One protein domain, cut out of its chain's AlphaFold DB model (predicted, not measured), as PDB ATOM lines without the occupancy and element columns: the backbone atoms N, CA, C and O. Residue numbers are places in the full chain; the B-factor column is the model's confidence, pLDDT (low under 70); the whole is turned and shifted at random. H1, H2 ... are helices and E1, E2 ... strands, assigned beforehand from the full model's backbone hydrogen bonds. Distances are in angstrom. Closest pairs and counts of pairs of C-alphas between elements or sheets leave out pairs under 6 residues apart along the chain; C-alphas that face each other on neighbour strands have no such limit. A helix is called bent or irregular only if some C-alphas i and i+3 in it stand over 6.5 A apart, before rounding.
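AT A GLANCE: This is residues 4 to 110 of the 113 residues of an uncharacterized protein of Alteromonadaceae bacterium (UniProt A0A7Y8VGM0). A twisted sheet of four strands forms a wall, with H1 and H5 over one face and the other face bare. H2 and H3 pack farther out, joining H1 to H5 in an arch of four helices, H1, H2, H3 and H5, over the sheet; the short H4 only grazes the sheet. The printed part has 107 residues with five named helices and four named strands, in the order E1 H1 H2 H3 H4 E2 E3 H5 E4. The sheet's order is E2 E3 E1 E4, all antiparallel, and the class is mixed, helices and strands. The whole is compact, with a radius of gyration of the C-alphas of 12.5 A, and rounded, spanning 34 by 31 by 23 A.

IN THESE COORDINATES: E1, residues 4 to 11, begins with C-alpha 4 at (21.346, 16.207, 9.621) and is 22.6 A long. H1, residues 13 to 27, is 21.0 A long and irregular: C-alphas 14 and 17 are 7.8 A apart. H2, residues 33 to 42, is neither bent nor irregular, but only just: C-alphas 38 and 41 are 6.0 A apart. H3, residues 44 to 56, begins with C-alpha 44 at (8.975, 44.793, 7.361) and is 18.6 A long. H4 is residues 59 to 62 and E2 residues 66 to 70. E3, residues 73 to 81, is 25.2 A long, H5, residues 85 to 97, 18.5 A, and E4, residues 101 to 109, 25.3 A, ending with C-alpha 109 at (24.091, 13.277, 6.839).

HOW THE PARTS SIT: In the sheet, N 7 and O 106 of E1 and E4 are within hydrogen-bond range at 2.8 A, as are N 6 and O 78 of E1 and E3 at 2.8 A, and N 70 and O 73 of the hairpin E2 and E3 at 2.9 A. H1 and H5 are on the same face, making two layers, helices on one face of a sheet. H1 lies over E2 and E3 at a height over the sheet of 8.8 A. H5 lies over E1 at a height of 9.1 A, and runs along the strands, at 14 degrees to E1 on the local plane. E3, H5 and E4 form a split strand-helix-strand unit, two strands running the same way with E1 between them, with a right-handed crossover. H1 and H2, a helical hairpin, touch at Ile 22 and Arg 38, their closest C-alphas, 6.8 A apart. H2 and H3, also a helical hairpin, touch with residues 46 to 51 of H3 alone; the closest C-alphas, of Asp 40 and Thr 47, are 5.7 A apart. H3 and H5 touch at a shallow tilt of 16 degrees, opposite ways, with the C-alphas of Pro 46 and Ser 97 closest at 5.3 A. H1 and H5 are apart. Every O i to N i+4 pair is within hydrogen-bond range in H3 and H5, against 9 of 11 in H1 and 4 of 6 in H2; H4 is too short for such a pair.

THE WHOLE: The two C-alphas farthest apart, those of Glu 44 and Leu 110, are 36.9 A apart. The printed part has no cut, and its links between named elements are tight. The mean pLDDT of the printed part is 90.5; residues 109 to 110 are under 70.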
ATOM      1  N   LEU A   4      20.335  15.633  10.487       88.56
ATOM      2  CA  LEU A   4      21.346  16.207   9.621       88.56
ATOM      3  C   LEU A   4      22.030  17.342  10.376       88.56
ATOM      4  O   LEU A   4      21.364  18.269  10.851       88.56
ATOM      5  N   GLU A   5      23.357  17.292  10.441       90.31
ATOM      6  CA  GLU A   5      24.137  18.447  10.867       90.31
ATOM      7  C   GLU A   5      24.136  19.442   9.712       90.31
ATOM      8  O   GLU A   5      24.666  19.165   8.633       90.31
ATOM      9  N   THR A   6      23.473  20.576   9.902       91.69
ATOM     10  CA  THR A   6      23.287  21.560   8.843       91.69
ATOM     11  C   THR A   6      24.013  22.846   9.174       91.69
ATOM     12  O   THR A   6      23.816  23.442  10.226       91.69
ATOM     13  N   CYS A   7      24.851  23.287   8.245       93.88
ATOM     14  CA  CYS A   7      25.596  24.527   8.336       93.88
ATOM     15  C   CYS A   7      25.018  25.536   7.339       93.88
ATOM     16  O   CYS A   7      25.016  25.300   6.127       93.88
ATOM     17  N   VAL A   8      24.525  26.658   7.853       94.94
ATOM     18  CA  VAL A   8      24.047  27.810   7.088       94.94
ATOM     19  C   VAL A   8      25.118  28.884   7.147       94.94
ATOM     20  O   VAL A   8      25.375  29.458   8.200       94.94
ATOM     21  N   GLN A   9      25.743  29.162   6.014       95.81
ATOM     22  CA  GLN A   9      26.812  30.140   5.898       95.81
ATOM     23  C   GLN A   9      26.385  31.270   4.968       95.81
ATOM     24  O   GLN A   9      25.882  31.012   3.879       95.81
ATOM     25  N   PHE A  10      26.622  32.513   5.364       95.75
ATOM     26  CA  PHE A  10      26.354  33.687   4.534       95.75
ATOM     27  C   PHE A  10      27.305  34.832   4.878       95.75
ATOM     28  O   PHE A  10      27.928  34.850   5.939       95.75
ATOM     29  N   ASP A  11      27.418  35.793   3.971       95.19
ATOM     30  CA  ASP A  11      28.097  37.056   4.219       95.19
ATOM     31  C   ASP A  11      27.091  38.085   4.743       95.19
ATOM     32  O   ASP A  11      26.072  38.368   4.110       95.19
ATOM     33  N   ALA A  12      27.363  38.600   5.939       92.69
ATOM     34  CA  ALA A  12      26.532  39.585   6.616       92.69
ATOM     35  C   ALA A  12      26.877  41.033   6.225       92.69
ATOM     36  O   ALA A  12      26.175  41.948   6.657       92.69
ATOM     37  N   GLY A  13      27.946  41.261   5.454       91.38
ATOM     38  CA  GLY A  13      28.413  42.585   5.048       91.38
ATOM     39  C   GLY A  13      28.514  43.571   6.215       91.38
ATOM     40  O   GLY A  13      29.039  43.256   7.286       91.38
ATOM     41  N   ASP A  14      27.955  44.766   6.021       90.44
ATOM     42  CA  ASP A  14      27.888  45.820   7.043       90.44
ATOM     43  C   ASP A  14      26.964  45.474   8.230       90.44
ATOM     44  O   ASP A  14      27.026  46.126   9.270       90.44
ATOM     45  N   GLN A  15      26.131  44.433   8.118       90.31
ATOM     46  CA  GLN A  15      25.196  43.989   9.161       90.31
ATOM     47  C   GLN A  15      25.789  42.909  10.080       90.31
ATOM     48  O   GLN A  15      25.065  42.267  10.846       90.31
ATOM     49  N   VAL A  16      27.106  42.684  10.023       93.00
ATOM     50  CA  VAL A  16      27.799  41.634  10.785       93.00
ATOM     51  C   VAL A  16      27.576  41.726  12.296       93.00
ATOM     52  O   VAL A  16      27.367  40.703  12.950       93.00
ATOM     53  N   GLU A  17      27.570  42.933  12.865       91.62
ATOM     54  CA  GLU A  17      27.328  43.130  14.300       91.62
ATOM     55  C   GLU A  17      25.910  42.694  14.678       91.62
ATOM     56  O   GLU A  17      25.699  42.018  15.687       91.62
ATOM     57  N   HIS A  18      24.941  43.010  13.821       93.19
ATOM     58  CA  HIS A  18      23.542  42.664  14.028       93.19
ATOM     59  C   HIS A  18      23.312  41.155  13.920       93.19
ATOM     60  O   HIS A  18      22.707  40.533  14.798       93.19
ATOM     61  N   TRP A  19      23.891  40.538  12.890       93.94
ATOM     62  CA  TRP A  19      23.858  39.092  12.697       93.94
ATOM     63  C   TRP A  19      24.569  38.322  13.804       93.94
ATOM     64  O   TRP A  19      24.110  37.248  14.178       93.94
ATOM     65  N   THR A  20      25.628  38.881  14.383       93.75
ATOM     66  CA  THR A  20      26.318  38.294  15.539       93.75
ATOM     67  C   THR A  20      25.394  38.202  16.755       93.75
ATOM     68  O   THR A  20      25.336  37.167  17.422       93.75
ATOM     69  N   VAL A  21      24.620  39.257  17.028       93.69
ATOM     70  CA  VAL A  21      23.639  39.264  18.126       93.69
ATOM     71  C   VAL A  21      22.515  38.263  17.863       93.69
ATOM     72  O   VAL A  21      22.093  37.555  18.781       93.69
ATOM     73  N   ILE A  22      22.046  38.169  16.617       93.69
ATOM     74  CA  ILE A  22      21.039  37.181  16.216       93.69
ATOM     75  C   ILE A  22      21.582  35.767  16.401       93.69
ATOM     76  O   ILE A  22      20.959  34.989  17.113       93.69
ATOM     77  N   ALA A  23      22.755  35.460  15.848       94.19
ATOM     78  CA  ALA A  23      23.413  34.158  15.945       94.19
ATOM     79  C   ALA A  23      23.568  33.705  17.402       94.19
ATOM     80  O   ALA A  23      23.175  32.597  17.772       94.19
ATOM     81  N   GLN A  24      24.053  34.604  18.260       94.00
ATOM     82  CA  GLN A  24      24.165  34.339  19.686       94.00
ATOM     83  C   GLN A  24      22.796  34.088  20.337       94.00
ATOM     84  O   GLN A  24      22.669  33.208  21.189       94.00
ATOM     85  N   GLY A  25      21.766  34.836  19.937       92.94
ATOM     86  CA  GLY A  25      20.397  34.628  20.396       92.94
ATOM     87  C   GLY A  25      19.828  33.270  19.986       92.94
ATOM     88  O   GLY A  25      19.248  32.581  20.826       92.94
ATOM     89  N   LEU A  26      20.052  32.847  18.739       93.00
ATOM     90  CA  LEU A  26      19.639  31.531  18.242       93.00
ATOM     91  C   LEU A  26      20.274  30.406  19.070       93.00
ATOM     92  O   LEU A  26      19.570  29.486  19.481       93.00
ATOM     93  N   CYS A  27      21.563  30.519  19.412       92.19
ATOM     94  CA  CYS A  27      22.243  29.553  20.282       92.19
ATOM     95  C   CYS A  27      21.729  29.540  21.726       92.19
ATOM     96  O   CYS A  27      21.755  28.507  22.391       92.19
ATOM     97  N   ASN A  28      21.229  30.673  22.219       91.50
ATOM     98  CA  ASN A  28      20.620  30.766  23.545       91.50
ATOM     99  C   ASN A  28      19.146  30.316  23.566       91.50
ATOM    100  O   ASN A  28      18.492  30.431  24.604       91.50
ATOM    101  N   GLY A  29      18.608  29.829  22.439       86.81
ATOM    102  CA  GLY A  29      17.201  29.450  22.319       86.81
ATOM    103  C   GLY A  29      16.253  30.649  22.346       86.81
ATOM    104  O   GLY A  29      15.086  30.510  22.703       86.81
ATOM    105  N   GLU A  30      16.724  31.844  21.978       89.88
ATOM    106  CA  GLU A  30      15.904  33.057  21.887       89.88
ATOM    107  C   GLU A  30      15.087  33.094  20.589       89.88
ATOM    108  O   GLU A  30      15.052  34.100  19.884       89.88
ATOM    109  N   VAL A  31      14.420  31.983  20.287       82.31
ATOM    110  CA  VAL A  31      13.564  31.785  19.118       82.31
ATOM    111  C   VAL A  31      12.139  32.240  19.466       82.31
ATOM    112  O   VAL A  31      11.552  31.782  20.445       82.31
ATOM    113  N   GLY A  32      11.598  33.223  18.738       84.56
ATOM    114  CA  GLY A  32      10.291  33.843  19.018       84.56
ATOM    115  C   GLY A  32      10.364  35.370  19.089       84.56
ATOM    116  O   GLY A  32      11.094  35.983  18.320       84.56
ATOM    117  N   VAL A  33       9.651  35.993  20.036       85.25
ATOM    118  CA  VAL A  33       9.518  37.467  20.136       85.25
ATOM    119  C   VAL A  33      10.870  38.190  20.159       85.25
ATOM    120  O   VAL A  33      11.027  39.234  19.541       85.25
ATOM    121  N   LYS A  34      11.877  37.622  20.834       87.94
ATOM    122  CA  LYS A  34      13.226  38.211  20.879       87.94
ATOM    123  C   LYS A  34      13.954  38.164  19.536       87.94
ATOM    124  O   LYS A  34      14.765  39.038  19.258       87.94
ATOM    125  N   LEU A  35      13.717  37.125  18.738       89.69
ATOM    126  CA  LEU A  35      14.260  37.030  17.387       89.69
ATOM    127  C   LEU A  35      13.536  38.007  16.460       89.69
ATOM    128  O   LEU A  35      14.198  38.701  15.703       89.69
ATOM    129  N   GLN A  36      12.209  38.111  16.581       89.00
ATOM    130  CA  GLN A  36      11.398  39.065  15.817       89.00
ATOM    131  C   GLN A  36      11.836  40.512  16.063       89.00
ATOM    132  O   GLN A  36      12.105  41.225  15.107       89.00
ATOM    133  N   ASP A  37      12.023  40.910  17.325       90.62
ATOM    134  CA  ASP A  37      12.508  42.251  17.694       90.62
ATOM    135  C   ASP A  37      13.872  42.577  17.065       90.62
ATOM    136  O   ASP A  37      14.122  43.690  16.612       90.62
ATOM    137  N   ARG A  38      14.756  41.578  16.963       89.62
ATOM    138  CA  ARG A  38      16.045  41.748  16.284       89.62
ATOM    139  C   ARG A  38      15.880  41.826  14.773       89.62
ATOM    140  O   ARG A  38      16.598  42.585  14.134       89.62
ATOM    141  N   VAL A  39      14.978  41.047  14.191       90.94
ATOM    142  CA  VAL A  39      14.764  41.018  12.741       90.94
ATOM    143  C   VAL A  39      14.064  42.280  12.228       90.94
ATOM    144  O   VAL A  39      14.353  42.692  11.106       90.94
ATOM    145  N   ASP A  40      13.262  42.948  13.060       90.00
ATOM    146  CA  ASP A  40      12.598  44.226  12.749       90.00
ATOM    147  C   ASP A  40      13.573  45.284  12.197       90.00
ATOM    148  O   ASP A  40      13.255  46.026  11.267       90.00
ATOM    149  N   ALA A  41      14.824  45.274  12.670       88.38
ATOM    150  CA  ALA A  41      15.872  46.177  12.198       88.38
ATOM    151  C   ALA A  41      16.247  46.005  10.708       88.38
ATOM    152  O   ALA A  41      16.805  46.930  10.114       88.38
ATOM    153  N   PHE A  42      15.953  44.852  10.094       88.06
ATOM    154  CA  PHE A  42      16.144  44.624   8.655       88.06
ATOM    155  C   PHE A  42      14.951  45.090   7.808       88.06
ATOM    156  O   PHE A  42      15.075  45.197   6.586       88.06
ATOM    157  N   GLY A  43      13.810  45.387   8.437       89.62
ATOM    158  CA  GLY A  43      12.605  45.910   7.801       89.62
ATOM    159  C   GLY A  43      11.384  44.990   7.897       89.62
ATOM    160  O   GLY A  43      11.412  43.904   8.472       89.62
ATOM    161  N   GLU A  44      10.292  45.443   7.281       91.38
ATOM    162  CA  GLU A  44       8.975  44.793   7.361       91.38
ATOM    163  C   GLU A  44       8.975  43.403   6.703       91.38
ATOM    164  O   GLU A  44       8.609  42.415   7.331       91.38
ATOM    165  N   LYS A  45       9.517  43.291   5.484       92.88
ATOM    166  CA  LYS A  45       9.550  42.029   4.730       92.88
ATOM    167  C   LYS A  45      10.246  40.860   5.460       92.88
ATOM    168  O   LYS A  45       9.651  39.787   5.534       92.88
ATOM    169  N   PRO A  46      11.489  40.988   5.974       92.12
ATOM    170  CA  PRO A  46      12.124  39.884   6.701       92.12
ATOM    171  C   PRO A  46      11.387  39.533   8.002       92.12
ATOM    172  O   PRO A  46      11.415  38.375   8.410       92.12
ATOM    173  N   THR A  47      10.689  40.494   8.615       91.94
ATOM    174  CA  THR A  47       9.846  40.252   9.794       91.94
ATOM    175  C   THR A  47       8.640  39.384   9.439       91.94
ATOM    176  O   THR A  47       8.449  38.346  10.068       91.94
ATOM    177  N   GLU A  48       7.910  39.722   8.370       92.94
ATOM    178  CA  GLU A  48       6.782  38.914   7.881       92.94
ATOM    179  C   GLU A  48       7.215  37.479   7.527       92.94
ATOM    180  O   GLU A  48       6.544  36.508   7.875       92.94
ATOM    181  N   LEU A  49       8.372  37.322   6.870       93.38
ATOM    182  CA  LEU A  49       8.913  36.003   6.522       93.38
ATOM    183  C   LEU A  49       9.285  35.180   7.759       93.38
ATOM    184  O   LEU A  49       9.035  33.975   7.795       93.38
ATOM    185  N   LEU A  50       9.858  35.818   8.780       92.56
ATOM    186  CA  LEU A  50      10.151  35.155  10.045       92.56
ATOM    187  C   LEU A  50       8.867  34.712  10.759       92.56
ATOM    188  O   LEU A  50       8.838  33.624  11.332       92.56
ATOM    189  N   GLU A  51       7.820  35.536  10.758       91.56
ATOM    190  CA  GLU A  51       6.533  35.174  11.358       91.56
ATOM    191  C   GLU A  51       5.929  33.940  10.681       91.56
ATOM    192  O   GLU A  51       5.569  32.992  11.379       91.56
ATOM    193  N   ASN A  52       5.932  33.898   9.345       91.56
ATOM    194  CA  ASN A  52       5.475  32.732   8.584       91.56
ATOM    195  C   ASN A  52       6.302  31.477   8.914       91.56
ATOM    196  O   ASN A  52       5.742  30.424   9.210       91.56
ATOM    197  N   LEU A  53       7.635  31.597   8.964       91.25
ATOM    198  CA  LEU A  53       8.536  30.505   9.360       91.25
ATOM    199  C   LEU A  53       8.202  29.943  10.748       91.25
ATOM    200  O   LEU A  53       8.177  28.726  10.953       91.25
ATOM    201  N   LEU A  54       7.973  30.834  11.714       90.38
ATOM    202  CA  LEU A  54       7.650  30.467  13.089       90.38
ATOM    203  C   LEU A  54       6.265  29.825  13.207       90.38
ATOM    204  O   LEU A  54       6.095  28.942  14.050       90.38
ATOM    205  N   GLU A  55       5.304  30.253  12.389       89.94
ATOM    206  CA  GLU A  55       3.949  29.699  12.353       89.94
ATOM    207  C   GLU A  55       3.914  28.306  11.709       89.94
ATOM    208  O   GLU A  55       3.302  27.395  12.269       89.94
ATOM    209  N   GLU A  56       4.598  28.114  10.577       88.69
ATOM    210  CA  GLU A  56       4.534  26.861   9.812       88.69
ATOM    211  C   GLU A  56       5.425  25.753  10.381       88.69
ATOM    212  O   GLU A  56       4.999  24.598  10.477       88.69
ATOM    213  N   HIS A  57       6.654  26.086  10.786       86.56
ATOM    214  CA  HIS A  57       7.668  25.082  11.137       86.56
ATOM    215  C   HIS A  57       8.025  25.056  12.626       86.56
ATOM    216  O   HIS A  57       8.574  24.072  13.130       86.56
ATOM    217  N   GLY A  58       7.686  26.122  13.353       83.06
ATOM    218  CA  GLY A  58       7.990  26.281  14.770       83.06
ATOM    219  C   GLY A  58       9.422  26.753  15.046       83.06
ATOM    220  O   GLY A  58      10.389  26.388  14.382       83.06
ATOM    221  N   GLY A  59       9.584  27.548  16.108       82.56
ATOM    222  CA  GLY A  59      10.861  28.197  16.429       82.56
ATOM    223  C   GLY A  59      12.017  27.265  16.799       82.56
ATOM    224  O   GLY A  59      13.164  27.693  16.750       82.56
ATOM    225  N   VAL A  60      11.758  25.997  17.130       85.31
ATOM    226  CA  VAL A  60      12.816  25.046  17.520       85.31
ATOM    227  C   VAL A  60      13.816  24.787  16.390       85.31
ATOM    228  O   VAL A  60      14.997  24.607  16.663       85.31
ATOM    229  N   LEU A  61      13.383  24.839  15.126       88.44
ATOM    230  CA  LEU A  61      14.280  24.650  13.981       88.44
ATOM    231  C   LEU A  61      15.238  25.832  13.786       88.44
ATOM    232  O   LEU A  61      16.296  25.676  13.189       88.44
ATOM    233  N   LEU A  62      14.912  27.005  14.329       90.62
ATOM    234  CA  LEU A  62      15.796  28.172  14.314       90.62
ATOM    235  C   LEU A  62      16.802  28.152  15.470       90.62
ATOM    236  O   LEU A  62      17.652  29.036  15.553       90.62
ATOM    237  N   GLN A  63      16.737  27.172  16.371       92.56
ATOM    238  CA  GLN A  63      17.700  27.065  17.455       92.56
ATOM    239  C   GLN A  63      19.022  26.506  16.922       92.56
ATOM    240  O   GLN A  63      19.138  25.323  16.608       92.56
ATOM    241  N   ALA A  64      20.026  27.372  16.833       93.25
ATOM    242  CA  ALA A  64      21.363  26.986  16.409       93.25
ATOM    243  C   ALA A  64      22.093  26.231  17.531       93.25
ATOM    244  O   ALA A  64      22.016  26.596  18.704       93.25
ATOM    245  N   THR A  65      22.852  25.202  17.175       93.19
ATOM    246  CA  THR A  65      23.732  24.466  18.093       93.19
ATOM    247  C   THR A  65      25.070  25.171  18.287       93.19
ATOM    248  O   THR A  65      25.709  25.029  19.330       93.19
ATOM    249  N   GLY A  66      25.471  25.986  17.314       94.44
ATOM    250  CA  GLY A  66      26.684  26.784  17.363       94.44
ATOM    251  C   GLY A  66      26.712  27.841  16.271       94.44
ATOM    252  O   GLY A  66      25.919  27.813  15.330       94.44
ATOM    253  N   TRP A  67      27.646  28.777  16.392       95.50
ATOM    254  CA  TRP A  67      27.907  29.763  15.354       95.50
ATOM    255  C   TRP A  67      29.376  30.174  15.338       95.50
ATOM    256  O   TRP A  67      30.075  30.085  16.350       95.50
ATOM    257  N   GLU A  68      29.832  30.637  14.182       95.44
ATOM    258  CA  GLU A  68      31.189  31.110  13.946       95.44
ATOM    259  C   GLU A  68      31.162  32.394  13.115       95.44
ATOM    260  O   GLU A  68      30.278  32.599  12.281       95.44
ATOM    261  N   LEU A  69      32.165  33.246  13.326       94.81
ATOM    262  CA  LEU A  69      32.369  34.471  12.563       94.81
ATOM    263  C   LEU A  69      33.781  34.504  11.989       94.81
ATOM    264  O   LEU A  69      34.763  34.349  12.714       94.81
ATOM    265  N   SER A  70      33.879  34.748  10.687       94.12
ATOM    266  CA  SER A  70      35.139  34.910   9.961       94.12
ATOM    267  C   SER A  70      35.079  36.158   9.082       94.12
ATOM    268  O   SER A  70      34.642  36.111   7.935       94.12
ATOM    269  N   GLY A  71      35.524  37.296   9.623       92.94
ATOM    270  CA  GLY A  71      35.376  38.590   8.952       92.94
ATOM    271  C   GLY A  71      33.911  39.022   8.940       92.94
ATOM    272  O   GLY A  71      33.344  39.241  10.004       92.94
ATOM    273  N   THR A  72      33.316  39.123   7.753       94.25
ATOM    274  CA  THR A  72      31.879  39.381   7.526       94.25
ATOM    275  C   THR A  72      31.071  38.099   7.333       94.25
ATOM    276  O   THR A  72      29.845  38.143   7.278       94.25
ATOM    277  N   GLN A  73      31.740  36.946   7.253       95.75
ATOM    278  CA  GLN A  73      31.085  35.671   7.014       95.75
ATOM    279  C   GLN A  73      30.614  35.050   8.327       95.75
ATOM    280  O   GLN A  73      31.427  34.768   9.212       95.75
ATOM    281  N   VAL A  74      29.313  34.796   8.422       95.94
ATOM    282  CA  VAL A  74      28.662  34.130   9.551       95.94
ATOM    283  C   VAL A  74      28.333  32.698   9.150       95.94
ATOM    284  O   VAL A  74      27.776  32.460   8.078       95.94
ATOM    285  N   SER A  75      28.656  31.753  10.027       95.62
ATOM    286  CA  SER A  75      28.265  30.349   9.899       95.62
ATOM    287  C   SER A  75      27.417  29.959  11.101       95.62
ATOM    288  O   SER A  75      27.860  30.095  12.236       95.62
ATOM    289  N   LEU A  76      26.204  29.478  10.860       95.38
ATOM    290  CA  LEU A  76      25.281  28.957  11.862       95.38
ATOM    291  C   LEU A  76      25.176  27.445  11.698       95.38
ATOM    292  O   LEU A  76      25.002  26.951  10.585       95.38
ATOM    293  N   HIS A  77      25.253  26.716  12.801       94.81
ATOM    294  CA  HIS A  77      25.150  25.261  12.827       94.81
ATOM    295  C   HIS A  77      23.837  24.851  13.479       94.81
ATOM    296  O   HIS A  77      23.439  25.426  14.492       94.81
ATOM    297  N   PHE A  78      23.166  23.867  12.897       93.12
ATOM    298  CA  PHE A  78      21.859  23.380  13.311       93.12
ATOM    299  C   PHE A  78      21.800  21.856  13.248       93.12
ATOM    300  O   PHE A  78      22.529  21.218  12.490       93.12
ATOM    301  N   GLU A  79      20.866  21.284  13.999       91.06
ATOM    302  CA  GLU A  79      20.492  19.876  13.904       91.06
ATOM    303  C   GLU A  79      19.039  19.792  13.440       91.06
ATOM    304  O   GLU A  79      18.109  20.083  14.195       91.06
ATOM    305  N   TRP A  80      18.840  19.415  12.179       90.06
ATOM    306  CA  TRP A  80      17.512  19.345  11.569       90.06
ATOM    307  C   TRP A  80      17.137  17.910  11.204       90.06
ATOM    308  O   TRP A  80      18.015  17.097  10.917       90.06
ATOM    309  N   PRO A  81      15.841  17.555  11.195       87.44
ATOM    310  CA  PRO A  81      15.406  16.306  10.583       87.44
ATOM    311  C   PRO A  81      15.731  16.268   9.078       87.44
ATOM    312  O   PRO A  81      15.953  17.298   8.450       87.44
ATOM    313  N   ALA A  82      15.755  15.075   8.481       82.06
ATOM    314  CA  ALA A  82      16.037  14.935   7.048       82.06
ATOM    315  C   ALA A  82      14.928  15.502   6.132       82.06
ATOM    316  O   ALA A  82      15.223  16.013   5.055       82.06
ATOM    317  N   ASP A  83      13.666  15.461   6.567       83.56
ATOM    318  CA  ASP A  83      12.496  15.958   5.827       83.56
ATOM    319  C   ASP A  83      12.209  17.442   6.137       83.56
ATOM    320  O   ASP A  83      11.171  17.774   6.710       83.56
ATOM    321  N   ILE A  84      13.138  18.347   5.812       87.06
ATOM    322  CA  ILE A  84      12.970  19.792   6.089       87.06
ATOM    323  C   ILE A  84      13.124  20.691   4.862       87.06
ATOM    324  O   ILE A  84      13.319  21.895   4.999       87.06
ATOM    325  N   GLU A  85      13.044  20.134   3.655       86.44
ATOM    326  CA  GLU A  85      13.266  20.877   2.407       86.44
ATOM    327  C   GLU A  85      12.441  22.175   2.327       86.44
ATOM    328  O   GLU A  85      12.980  23.215   1.947       86.44
ATOM    329  N   SER A  86      11.177  22.141   2.764       88.19
ATOM    330  CA  SER A  86      10.310  23.326   2.841       88.19
ATOM    331  C   SER A  86      10.859  24.389   3.794       88.19
ATOM    332  O   SER A  86      11.002  25.541   3.402       88.19
ATOM    333  N   PHE A  87      11.279  23.998   5.001       90.31
ATOM    334  CA  PHE A  87      11.891  24.925   5.953       90.31
ATOM    335  C   PHE A  87      13.186  25.541   5.405       90.31
ATOM    336  O   PHE A  87      13.403  26.738   5.564       90.31
ATOM    337  N   VAL A  88      14.040  24.759   4.725       90.75
ATOM    338  CA  VAL A  88      15.256  25.299   4.082       90.75
ATOM    339  C   VAL A  88      14.898  26.360   3.051       90.75
ATOM    340  O   VAL A  88      15.581  27.379   2.956       90.75
ATOM    341  N   GLN A  89      13.855  26.113   2.258       91.12
ATOM    342  CA  GLN A  89      13.409  27.039   1.226       91.12
ATOM    343  C   GLN A  89      12.920  28.359   1.831       91.12
ATOM    344  O   GLN A  89      13.377  29.422   1.404       91.12
ATOM    345  N   ASP A  90      12.069  28.292   2.854       92.38
ATOM    346  CA  ASP A  90      11.543  29.475   3.542       92.38
ATOM    347  C   ASP A  90      12.656  30.239   4.278       92.38
ATOM    348  O   ASP A  90      12.746  31.467   4.204       92.38
ATOM    349  N   LEU A  91      13.578  29.513   4.921       92.69
ATOM    350  CA  LEU A  91      14.744  30.095   5.586       92.69
ATOM    351  C   LEU A  91      15.650  30.826   4.590       92.69
ATOM    352  O   LEU A  91      16.173  31.895   4.897       92.69
ATOM    353  N   ASN A  92      15.839  30.263   3.397       92.75
ATOM    354  CA  ASN A  92      16.633  30.888   2.347       92.75
ATOM    355  C   ASN A  92      16.013  32.225   1.918       92.75
ATOM    356  O   ASN A  92      16.708  33.241   1.880       92.75
ATOM    357  N   GLU A  93      14.699  32.255   1.687       92.69
ATOM    358  CA  GLU A  93      13.996  33.491   1.340       92.69
ATOM    359  C   GLU A  93      14.094  34.546   2.454       92.69
ATOM    360  O   GLU A  93      14.393  35.713   2.176       92.69
ATOM    361  N   PHE A  94      13.926  34.132   3.712       94.00
ATOM    362  CA  PHE A  94      14.109  34.989   4.883       94.00
ATOM    363  C   PHE A  94      15.514  35.607   4.939       94.00
ATOM    364  O   PHE A  94      15.654  36.829   5.053       94.00
ATOM    365  N   LEU A  95      16.559  34.785   4.813       93.00
ATOM    366  CA  LEU A  95      17.952  35.231   4.883       93.00
ATOM    367  C   LEU A  95      18.281  36.206   3.752       93.00
ATOM    368  O   LEU A  95      18.821  37.285   4.004       93.00
ATOM    369  N   LEU A  96      17.887  35.881   2.519       92.25
ATOM    370  CA  LEU A  96      18.054  36.778   1.375       92.25
ATOM    371  C   LEU A  96      17.304  38.101   1.573       92.25
ATOM    372  O   LEU A  96      17.807  39.160   1.199       92.25
ATOM    373  N   SER A  97      16.124  38.073   2.200       93.38
ATOM    374  CA  SER A  97      15.372  39.289   2.512       93.38
ATOM    375  C   SER A  97      16.025  40.155   3.592       93.38
ATOM    376  O   SER A  97      15.763  41.355   3.624       93.38
ATOM    377  N   CYS A  98      16.870  39.583   4.450       91.00
ATOM    378  CA  CYS A  98      17.685  40.339   5.403       91.00
ATOM    379  C   CYS A  98      18.907  41.006   4.745       91.00
ATOM    380  O   CYS A  98      19.671  41.696   5.419       91.00
ATOM    381  N   GLY A  99      19.105  40.801   3.436       89.88
ATOM    382  CA  GLY A  99      20.194  41.400   2.670       89.88
ATOM    383  C   GLY A  99      21.529  40.671   2.801       89.88
ATOM    384  O   GLY A  99      22.561  41.281   2.538       89.88
ATOM    385  N   VAL A 100      21.531  39.397   3.211       92.31
ATOM    386  CA  VAL A 100      22.765  38.600   3.239       92.31
ATOM    387  C   VAL A 100      23.205  38.223   1.828       92.31
ATOM    388  O   VAL A 100      22.383  37.998   0.936       92.31
ATOM    389  N   GLU A 101      24.512  38.092   1.633       91.75
ATOM    390  CA  GLU A 101      25.105  37.682   0.362       91.75
ATOM    391  C   GLU A 101      25.759  36.300   0.478       91.75
ATOM    392  O   GLU A 101      25.988  35.780   1.567       91.75
ATOM    393  N   SER A 102      26.072  35.675  -0.661       91.94
ATOM    394  CA  SER A 102      26.804  34.395  -0.711       91.94
ATOM    395  C   SER A 102      26.225  33.283   0.184       91.94
ATOM    396  O   SER A 102      26.978  32.501   0.763       91.94
ATOM    397  N   LEU A 103      24.894  33.212   0.309       93.00
ATOM    398  CA  LEU A 103      24.216  32.222   1.142       93.00
ATOM    399  C   LEU A 103      24.451  30.793   0.629       93.00
ATOM    400  O   LEU A 103      24.188  30.471  -0.531       93.00
ATOM    401  N   VAL A 104      24.906  29.923   1.526       92.62
ATOM    402  CA  VAL A 104      25.156  28.505   1.290       92.62
ATOM    403  C   VAL A 104      24.609  27.702   2.465       92.62
ATOM    404  O   VAL A 104      24.995  27.922   3.608       92.62
ATOM    405  N   ILE A 105      23.752  26.724   2.180       90.94
ATOM    406  CA  ILE A 105      23.213  25.792   3.175       90.94
ATOM    407  C   ILE A 105      23.753  24.402   2.845       90.94
ATOM    408  O   ILE A 105      23.544  23.898   1.740       90.94
ATOM    409  N   LYS A 106      24.494  23.796   3.775       88.50
ATOM    410  CA  LYS A 106      25.080  22.457   3.635       88.50
ATOM    411  C   LYS A 106      24.523  21.549   4.711       88.50
ATOM    412  O   LYS A 106      24.801  21.777   5.880       88.50
ATOM    413  N   ALA A 107      23.804  20.509   4.315       84.56
ATOM    414  CA  ALA A 107      23.421  19.434   5.217       84.56
ATOM    415  C   ALA A 107      24.421  18.281   5.085       84.56
ATOM    416  O   ALA A 107      24.692  17.816   3.973       84.56
ATOM    417  N   ASN A 108      24.976  17.838   6.207       78.75
ATOM    418  CA  ASN A 108      25.792  16.642   6.297       78.75
ATOM    419  C   ASN A 108      24.977  15.546   6.988       78.75
ATOM    420  O   ASN A 108      24.524  15.703   8.124       78.75
ATOM    421  N   ASP A 109      24.770  14.439   6.282       68.00
ATOM    422  CA  ASP A 109      24.091  13.277   6.839       68.00
ATOM    423  C   ASP A 109      25.022  12.558   7.815       68.00
ATOM    424  O   ASP A 109      26.053  12.010   7.430       68.00
ATOM    425  N   LEU A 110      24.651  12.570   9.097       60.06
ATOM    426  CA  LEU A 110      25.363  11.846  10.149       60.06
ATOM    427  C   LEU A 110      25.039  10.341  10.140       60.06
ATOM    428  O   LEU A 110      25.521   9.611  11.003       60.06
TER     429      LEU A 110